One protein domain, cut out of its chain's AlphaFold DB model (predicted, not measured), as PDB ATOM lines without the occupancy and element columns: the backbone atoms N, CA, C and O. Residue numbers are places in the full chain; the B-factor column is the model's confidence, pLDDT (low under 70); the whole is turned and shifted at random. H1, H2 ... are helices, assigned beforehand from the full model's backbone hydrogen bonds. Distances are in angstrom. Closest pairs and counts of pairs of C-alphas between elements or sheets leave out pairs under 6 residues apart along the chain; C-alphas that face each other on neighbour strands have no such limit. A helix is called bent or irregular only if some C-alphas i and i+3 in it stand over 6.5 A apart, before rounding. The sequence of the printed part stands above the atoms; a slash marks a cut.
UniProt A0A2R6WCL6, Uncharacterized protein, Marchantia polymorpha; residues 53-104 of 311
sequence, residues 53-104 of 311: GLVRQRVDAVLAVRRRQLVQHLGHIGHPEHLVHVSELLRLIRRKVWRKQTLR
ATOM      1  N   GLY A  53     -47.059  58.219 -40.003       82.19
ATOM      2  CA  GLY A  53     -46.920  57.317 -41.149       82.19
ATOM      3  C   GLY A  53     -45.687  57.639 -41.996       82.19
ATOM      4  O   GLY A  53     -44.872  56.754 -42.253       82.19
ATOM      5  N   LEU A  54     -45.492  58.918 -42.325       80.12
ATOM      6  CA  LEU A  54     -44.350  59.381 -43.116       80.12
ATOM      7  C   LEU A  54     -43.010  59.163 -42.397       80.12
ATOM      8  O   LEU A  54     -42.043  58.707 -43.005       80.12
ATOM      9  N   VAL A  55     -42.934  59.457 -41.094       84.06
ATOM     10  CA  VAL A  55     -41.708  59.230 -40.309       84.06
ATOM     11  C   VAL A  55     -41.357  57.743 -40.275       84.06
ATOM     12  O   VAL A  55     -40.195  57.394 -40.472       84.06
ATOM     13  N   ARG A  56     -42.346  56.860 -40.090       74.88
ATOM     14  CA  ARG A  56     -42.123  55.404 -40.121       74.88
ATOM     15  C   ARG A  56     -41.594  54.955 -41.479       74.88
ATOM     16  O   ARG A  56     -40.564  54.294 -41.525       74.88
ATOM     17  N   GLN A  57     -42.214  55.409 -42.567       78.38
ATOM     18  CA  GLN A  57     -41.772  55.088 -43.924       78.38
ATOM     19  C   GLN A  57     -40.332  55.548 -44.196       78.38
ATOM     20  O   GLN A  57     -39.546  54.808 -44.785       78.38
ATOM     21  N   ARG A  58     -39.950  56.744 -43.725       79.88
ATOM     22  CA  ARG A  58     -38.572  57.249 -43.851       79.88
ATOM     23  C   ARG A  58     -37.579  56.408 -43.053       79.88
ATOM     24  O   ARG A  58     -36.518  56.079 -43.574       79.88
ATOM     25  N   VAL A  59     -37.915  56.045 -41.815       81.81
ATOM     26  CA  VAL A  59     -37.062  55.182 -40.981       81.81
ATOM     27  C   VAL A  59     -36.887  53.810 -41.628       81.81
ATOM     28  O   VAL A  59     -35.762  53.323 -41.711       81.81
ATOM     29  N   ASP A  60     -37.963  53.218 -42.143       78.00
ATOM     30  CA  ASP A  60     -37.915  51.919 -42.816       78.00
ATOM     31  C   ASP A  60     -37.052  51.969 -44.087       78.00
ATOM     32  O   ASP A  60     -36.227  51.079 -44.306       78.00
ATOM     33  N   ALA A  61     -37.162  53.040 -44.882       75.88
ATOM     34  CA  ALA A  61     -36.332  53.253 -46.067       75.88
ATOM     35  C   ALA A  61     -34.841  53.406 -45.715       75.88
ATOM     36  O   ALA A  61     -33.992  52.728 -46.299       75.88
ATOM     37  N   VAL A  62     -34.507  54.235 -44.718       83.06
ATOM     38  CA  VAL A  62     -33.120  54.404 -44.244       83.06
ATOM     39  C   VAL A  62     -32.563  53.083 -43.719       83.06
ATOM     40  O   VAL A  62     -31.426  52.717 -44.023       83.06
ATOM     41  N   LEU A  63     -33.365  52.330 -42.966       76.06
ATOM     42  CA  LEU A  63     -32.953  51.049 -42.408       76.06
ATOM     43  C   LEU A  63     -32.732  49.993 -43.498       76.06
ATOM     44  O   LEU A  63     -31.807  49.191 -43.383       76.06
ATOM     45  N   ALA A  64     -33.523  50.007 -44.574       75.00
ATOM     46  CA  ALA A  64     -33.313  49.141 -45.731       75.00
ATOM     47  C   ALA A  64     -31.985  49.449 -46.444       75.00
ATOM     48  O   ALA A  64     -31.206  48.529 -46.711       75.00
ATOM     49  N   VAL A  65     -31.683  50.732 -46.678       84.00
ATOM     50  CA  VAL A  65     -30.419  51.163 -47.299       84.00
ATOM     51  C   VAL A  65     -29.224  50.787 -46.423       84.00
ATOM     52  O   VAL A  65     -28.286  50.151 -46.902       84.00
ATOM     53  N   ARG A  66     -29.275  51.094 -45.121       77.75
ATOM     54  CA  ARG A  66     -28.205  50.743 -44.175       77.75
ATOM     55  C   ARG A  66     -28.011  49.237 -44.049       77.75
ATOM     56  O   ARG A  66     -26.876  48.777 -43.994       77.75
ATOM     57  N   ARG A  67     -29.092  48.450 -44.063       79.94
ATOM     58  CA  ARG A  67     -29.003  46.983 -44.059       79.94
ATOM     59  C   ARG A  67     -28.297  46.466 -45.309       79.94
ATOM     60  O   ARG A  67     -27.457  45.582 -45.190       79.94
ATOM     61  N   ARG A  68     -28.614  47.009 -46.488       78.50
ATOM     62  CA  ARG A  68     -27.948  46.637 -47.743       78.50
ATOM     63  C   ARG A  68     -26.456  46.962 -47.697       78.50
ATOM     64  O   ARG A  68     -25.655  46.091 -48.010       78.50
ATOM     65  N   GLN A  69     -26.098  48.168 -47.260       81.31
ATOM     66  CA  GLN A  69     -24.699  48.585 -47.111       81.31
ATOM     67  C   GLN A  69     -23.943  47.684 -46.131       81.31
ATOM     68  O   GLN A  69     -22.851  47.225 -46.437       81.31
ATOM     69  N   LEU A  70     -24.547  47.369 -44.982       77.06
ATOM     70  CA  LEU A  70     -23.944  46.483 -43.993       77.06
ATOM     71  C   LEU A  70     -23.708  45.077 -44.559       77.06
ATOM     72  O   LEU A  70     -22.638  44.518 -44.370       77.06
ATOM     73  N   VAL A  71     -24.678  44.515 -45.284       77.62
ATOM     74  CA  VAL A  71     -24.526  43.206 -45.940       77.62
ATOM     75  C   VAL A  71     -23.430  43.242 -47.007       77.62
ATOM     76  O   VAL A  71     -22.652  42.300 -47.097       77.62
ATOM     77  N   GLN A  72     -23.329  44.324 -47.781       78.88
ATOM     78  CA  GLN A  72     -22.276  44.489 -48.787       78.88
ATOM     79  C   GLN A  72     -20.883  44.611 -48.156       78.88
ATOM     80  O   GLN A  72     -19.959  43.936 -48.600       78.88
ATOM     81  N   HIS A  73     -20.739  45.407 -47.093       76.00
ATOM     82  CA  HIS A  73     -19.476  45.534 -46.364       76.00
ATOM     83  C   HIS A  73     -19.070  44.226 -45.684       76.00
ATOM     84  O   HIS A  73     -17.916  43.824 -45.763       76.00
ATOM     85  N   LEU A  74     -20.018  43.523 -45.064       72.81
ATOM     86  CA  LEU A  74     -19.742  42.241 -44.423       72.81
ATOM     87  C   LEU A  74     -19.444  41.131 -45.437       72.81
ATOM     88  O   LEU A  74     -18.616  40.275 -45.148       72.81
ATOM     89  N   GLY A  75     -20.049  41.170 -46.627       72.31
ATOM     90  CA  GLY A  75     -19.718  40.250 -47.718       72.31
ATOM     91  C   GLY A  75     -18.304  40.434 -48.271       72.31
ATOM     92  O   GLY A  75     -17.756  39.494 -48.830       72.31
ATOM     93  N   HIS A  76     -17.700  41.611 -48.086       74.94
ATOM     94  CA  HIS A  76     -16.288  41.846 -48.410       74.94
ATOM     95  C   HIS A  76     -15.324  41.349 -47.324       74.94
ATOM     96  O   HIS A  76     -14.158  41.110 -47.618       74.94
ATOM     97  N   ILE A  77     -15.784  41.216 -46.076       72.44
ATOM     98  CA  ILE A  77     -14.922  40.940 -44.914       72.44
ATOM     99  C   ILE A  77     -15.004  39.472 -44.475       72.44
ATOM    100  O   ILE A  77     -14.064  38.956 -43.874       72.44
ATOM    101  N   GLY A  78     -16.100  38.771 -44.767       59.31
ATOM    102  CA  GLY A  78     -16.284  37.395 -44.320       59.31
ATOM    103  C   GLY A  78     -17.064  36.537 -45.303       59.31
ATOM    104  O   GLY A  78     -17.990  37.001 -45.969       59.31
ATOM    105  N   HIS A  79     -16.702  35.254 -45.343       67.00
ATOM    106  CA  HIS A  79     -17.445  34.218 -46.052       67.00
ATOM    107  C   HIS A  79     -18.948  34.252 -45.684       67.00
ATOM    108  O   HIS A  79     -19.310  34.607 -44.553       67.00
ATOM    109  N   PRO A  80     -19.838  33.853 -46.610       62.97
ATOM    110  CA  PRO A  80     -21.281  34.045 -46.502       62.97
ATOM    111  C   PRO A  80     -21.919  33.366 -45.281       62.97
ATOM    112  O   PRO A  80     -22.981  33.809 -44.836       62.97
ATOM    113  N   GLU A  81     -21.265  32.375 -44.667       61.41
ATOM    114  CA  GLU A  81     -21.736  31.766 -43.415       61.41
ATOM    115  C   GLU A  81     -21.873  32.789 -42.263       61.41
ATOM    116  O   GLU A  81     -22.765  32.673 -41.415       61.41
ATOM    117  N   HIS A  82     -21.062  33.853 -42.257       63.44
ATOM    118  CA  HIS A  82     -21.058  34.878 -41.205       63.44
ATOM    119  C   HIS A  82     -22.211  35.889 -41.359       63.44
ATOM    120  O   HIS A  82     -22.685  36.464 -40.376       63.44
ATOM    121  N   LEU A  83     -22.739  36.069 -42.576       60.91
ATOM    122  CA  LEU A  83     -23.879  36.957 -42.859       60.91
ATOM    123  C   LEU A  83     -25.211  36.397 -42.337       60.91
ATOM    124  O   LEU A  83     -26.103  37.160 -41.938       60.91
ATOM    125  N   VAL A  84     -25.347  35.068 -42.302       61.56
ATOM    126  CA  VAL A  84     -26.537  34.382 -41.767       61.56
ATOM    127  C   VAL A  84     -26.701  34.695 -40.277       61.56
ATOM    128  O   VAL A  84     -27.799  35.032 -39.826       61.56
ATOM    129  N   HIS A  85     -25.591  34.734 -39.540       70.25
ATOM    130  CA  HIS A  85     -25.575  34.995 -38.102       70.25
ATOM    131  C   HIS A  85     -26.033  36.423 -37.761       70.25
ATOM    132  O   HIS A  85     -26.775  36.634 -36.799       70.25
ATOM    133  N   VAL A  86     -25.685  37.417 -38.588       70.44
ATOM    134  CA  VAL A  86     -26.137  38.810 -38.402       70.44
ATOM    135  C   VAL A  86     -27.642  38.948 -38.639       70.44
ATOM    136  O   VAL A  86     -28.340  39.655 -37.905       70.44
ATOM    137  N   SER A  87     -28.172  38.243 -39.640       70.19
ATOM    138  CA  SER A  87     -29.609  38.248 -39.930       70.19
ATOM    139  C   SER A  87     -30.424  37.597 -38.808       70.19
ATOM    140  O   SER A  87     -31.481  38.116 -38.433       70.19
ATOM    141  N   GLU A  88     -29.924  36.510 -38.217       75.06
ATOM    142  CA  GLU A  88     -30.536  35.882 -37.043       75.06
ATOM    143  C   GLU A  88     -30.468  36.771 -35.801       75.06
ATOM    144  O   GLU A  88     -31.476  36.947 -35.108       75.06
ATOM    145  N   LEU A  89     -29.322  37.410 -35.556       74.94
ATOM    146  CA  LEU A  89     -29.153  38.345 -34.448       74.94
ATOM    147  C   LEU A  89     -30.150  39.509 -34.543       74.94
ATOM    148  O   LEU A  89     -30.854  39.813 -33.576       74.94
ATOM    149  N   LEU A  90     -30.293  40.115 -35.725       75.50
ATOM    150  CA  LEU A  90     -31.282  41.168 -35.970       75.50
ATOM    151  C   LEU A  90     -32.715  40.673 -35.737       75.50
ATOM    152  O   LEU A  90     -33.535  41.389 -35.155       75.50
ATOM    153  N   ARG A  91     -33.029  39.439 -36.147       78.81
ATOM    154  CA  ARG A  91     -34.342  38.821 -35.912       78.81
ATOM    155  C   ARG A  91     -34.619  38.640 -34.418       78.81
ATOM    156  O   ARG A  91     -35.728  38.934 -33.963       78.81
ATOM    157  N   LEU A  92     -33.623  38.213 -33.644       81.19
ATOM    158  CA  LEU A  92     -33.725  38.062 -32.191       81.19
ATOM    159  C   LEU A  92     -33.909  39.407 -31.485       81.19
ATOM    160  O   LEU A  92     -34.792  39.528 -30.630       81.19
ATOM    161  N   ILE A  93     -33.144  40.431 -31.876       74.56
ATOM    162  CA  ILE A  93     -33.277  41.792 -31.336       74.56
ATOM    163  C   ILE A  93     -34.685  42.323 -31.609       74.56
ATOM    164  O   ILE A  93     -35.372  42.736 -30.674       74.56
ATOM    165  N   ARG A  94     -35.169  42.226 -32.855       77.75
ATOM    166  CA  ARG A  94     -36.532  42.644 -33.226       77.75
ATOM    167  C   ARG A  94     -37.588  41.939 -32.384       77.75
ATOM    168  O   ARG A  94     -38.468  42.594 -31.833       77.75
ATOM    169  N   ARG A  95     -37.478  40.619 -32.214       79.56
ATOM    170  CA  ARG A  95     -38.416  39.837 -31.393       79.56
ATOM    171  C   ARG A  95     -38.389  40.269 -29.926       79.56
ATOM    172  O   ARG A  95     -39.440  40.349 -29.292       79.56
ATOM    173  N   LYS A  96     -37.208  40.562 -29.379       78.75
ATOM    174  CA  LYS A  96     -37.037  41.014 -27.990       78.75
ATOM    175  C   LYS A  96     -37.610  42.414 -27.771       78.75
ATOM    176  O   LYS A  96     -38.306  42.630 -26.780       78.75
ATOM    177  N   VAL A  97     -37.357  43.339 -28.696       75.94
ATOM    178  CA  VAL A  97     -37.920  44.698 -28.669       75.94
ATOM    179  C   VAL A  97     -39.439  44.638 -28.784       75.94
ATOM    180  O   VAL A  97     -40.134  45.238 -27.966       75.94
ATOM    181  N   TRP A  98     -39.962  43.838 -29.717       73.94
ATOM    182  CA  TRP A  98     -41.403  43.688 -29.905       73.94
ATOM    183  C   TRP A  98     -42.094  43.140 -28.652       73.94
ATOM    184  O   TRP A  98     -43.081  43.716 -28.211       73.94
ATOM    185  N   ARG A  99     -41.515  42.125 -27.993       77.19
ATOM    186  CA  ARG A  99     -42.023  41.597 -26.712       77.19
ATOM    187  C   ARG A  99     -42.071  42.650 -25.603       77.19
ATOM    188  O   ARG A  99     -43.050  42.721 -24.863       77.19
ATOM    189  N   LYS A 100     -41.026  43.473 -25.468       72.56
ATOM    190  CA  LYS A 100     -41.019  44.570 -24.483       72.56
ATOM    191  C   LYS A 100     -42.095  45.607 -24.800       72.56
ATOM    192  O   LYS A 100     -42.749  46.099 -23.884       72.56
ATOM    193  N   GLN A 101     -42.293  45.907 -26.080       73.38
ATOM    194  CA  GLN A 101     -43.301  46.860 -26.527       73.38
ATOM    195  C   GLN A 101     -44.719  46.349 -26.252       73.38
ATOM    196  O   GLN A 101     -45.518  47.071 -25.663       73.38
ATOM    197  N   THR A 102     -45.018  45.091 -26.589       68.50
ATOM    198  CA  THR A 102     -46.333  44.487 -26.327       68.50
ATOM    199  C   THR A 102     -46.655  44.444 -24.838       68.50
ATOM    200  O   THR A 102     -47.784  44.725 -24.456       68.50
ATOM    201  N   LEU A 103     -45.664  44.176 -23.978       65.50
ATOM    202  CA  LEU A 103     -45.858  44.198 -22.524       65.50
ATOM    203  C   LEU A 103     -46.184  45.604 -22.002       65.50
ATOM    204  O   LEU A 103     -47.046  45.747 -21.143       65.50
ATOM    205  N   ARG A 104     -45.546  46.648 -22.548       65.06
ATOM    206  CA  ARG A 104     -45.863  48.043 -22.199       65.06
ATOM    207  C   ARG A 104     -47.265  48.460 -22.640       65.06
ATOM    208  O   ARG A 104     -47.883  49.257 -21.949       65.06
TER     209      ARG A 104
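Overview. This is residues 53 to 104 of the 311 residues of an uncharacterized protein of Marchantia polymorpha (UniProt A0A2R6WCL6). Two long helices of nearly equal length make an open V: H1 runs out to a tight turn, and H2 folds back from it, spreading away from H1 towards the two free ends. The helices meet only near the turn, while residues 53 to 66 of H1 and residues 88 to 104 of H2 stand free. The printed part has 52 residues, with two named helices, H1 then H2, and no named strand; the class is all helix. It is loose, with a radius of gyration of the C-alphas of 13.7 A, and flat, spanning 39 by 25 by 9 A.

Along the chain. H1, the longest helix by residues, holds residues 53 to 77 and measures 36.1 A from C-alpha 53 at (-46.920, 57.317, -41.149) to C-alpha 77 at (-14.922, 40.940, -44.914). H2 holds residues 81 to 104 and measures 36.0 A from its first to its last C-alpha, ending with C-alpha 104 at (-45.863, 48.043, -22.199). Neither helix is bent.

Arrangement. H1 and H2 form a helical hairpin, joined by a tight link of 3 residues. They run opposite ways at a shallow tilt of 27 degrees. They only just touch, with 3 pairs of C-alphas within 8 A; the closest C-alphas are those of Leu 74 and Leu 83, 6.9 A apart. H1 touches H2 with residues 71 to 75 alone, and H2 touches H1 with residue 83 alone. Their centres are 15.5 A apart. In H1 every O i to N i+4 pair is within hydrogen-bond range; in H2 18 of 20 are.

Size, cuts and confidence. The two C-alphas farthest apart are those of His 76 and Arg 104, at 40.0 A, while the C-alphas of Gly 53 and Arg 104 are 21.1 A apart. The printed part has no cut. The mean pLDDT of the printed part is 74.4, and it is under 70 at residues 78 to 84 and 102 to 104.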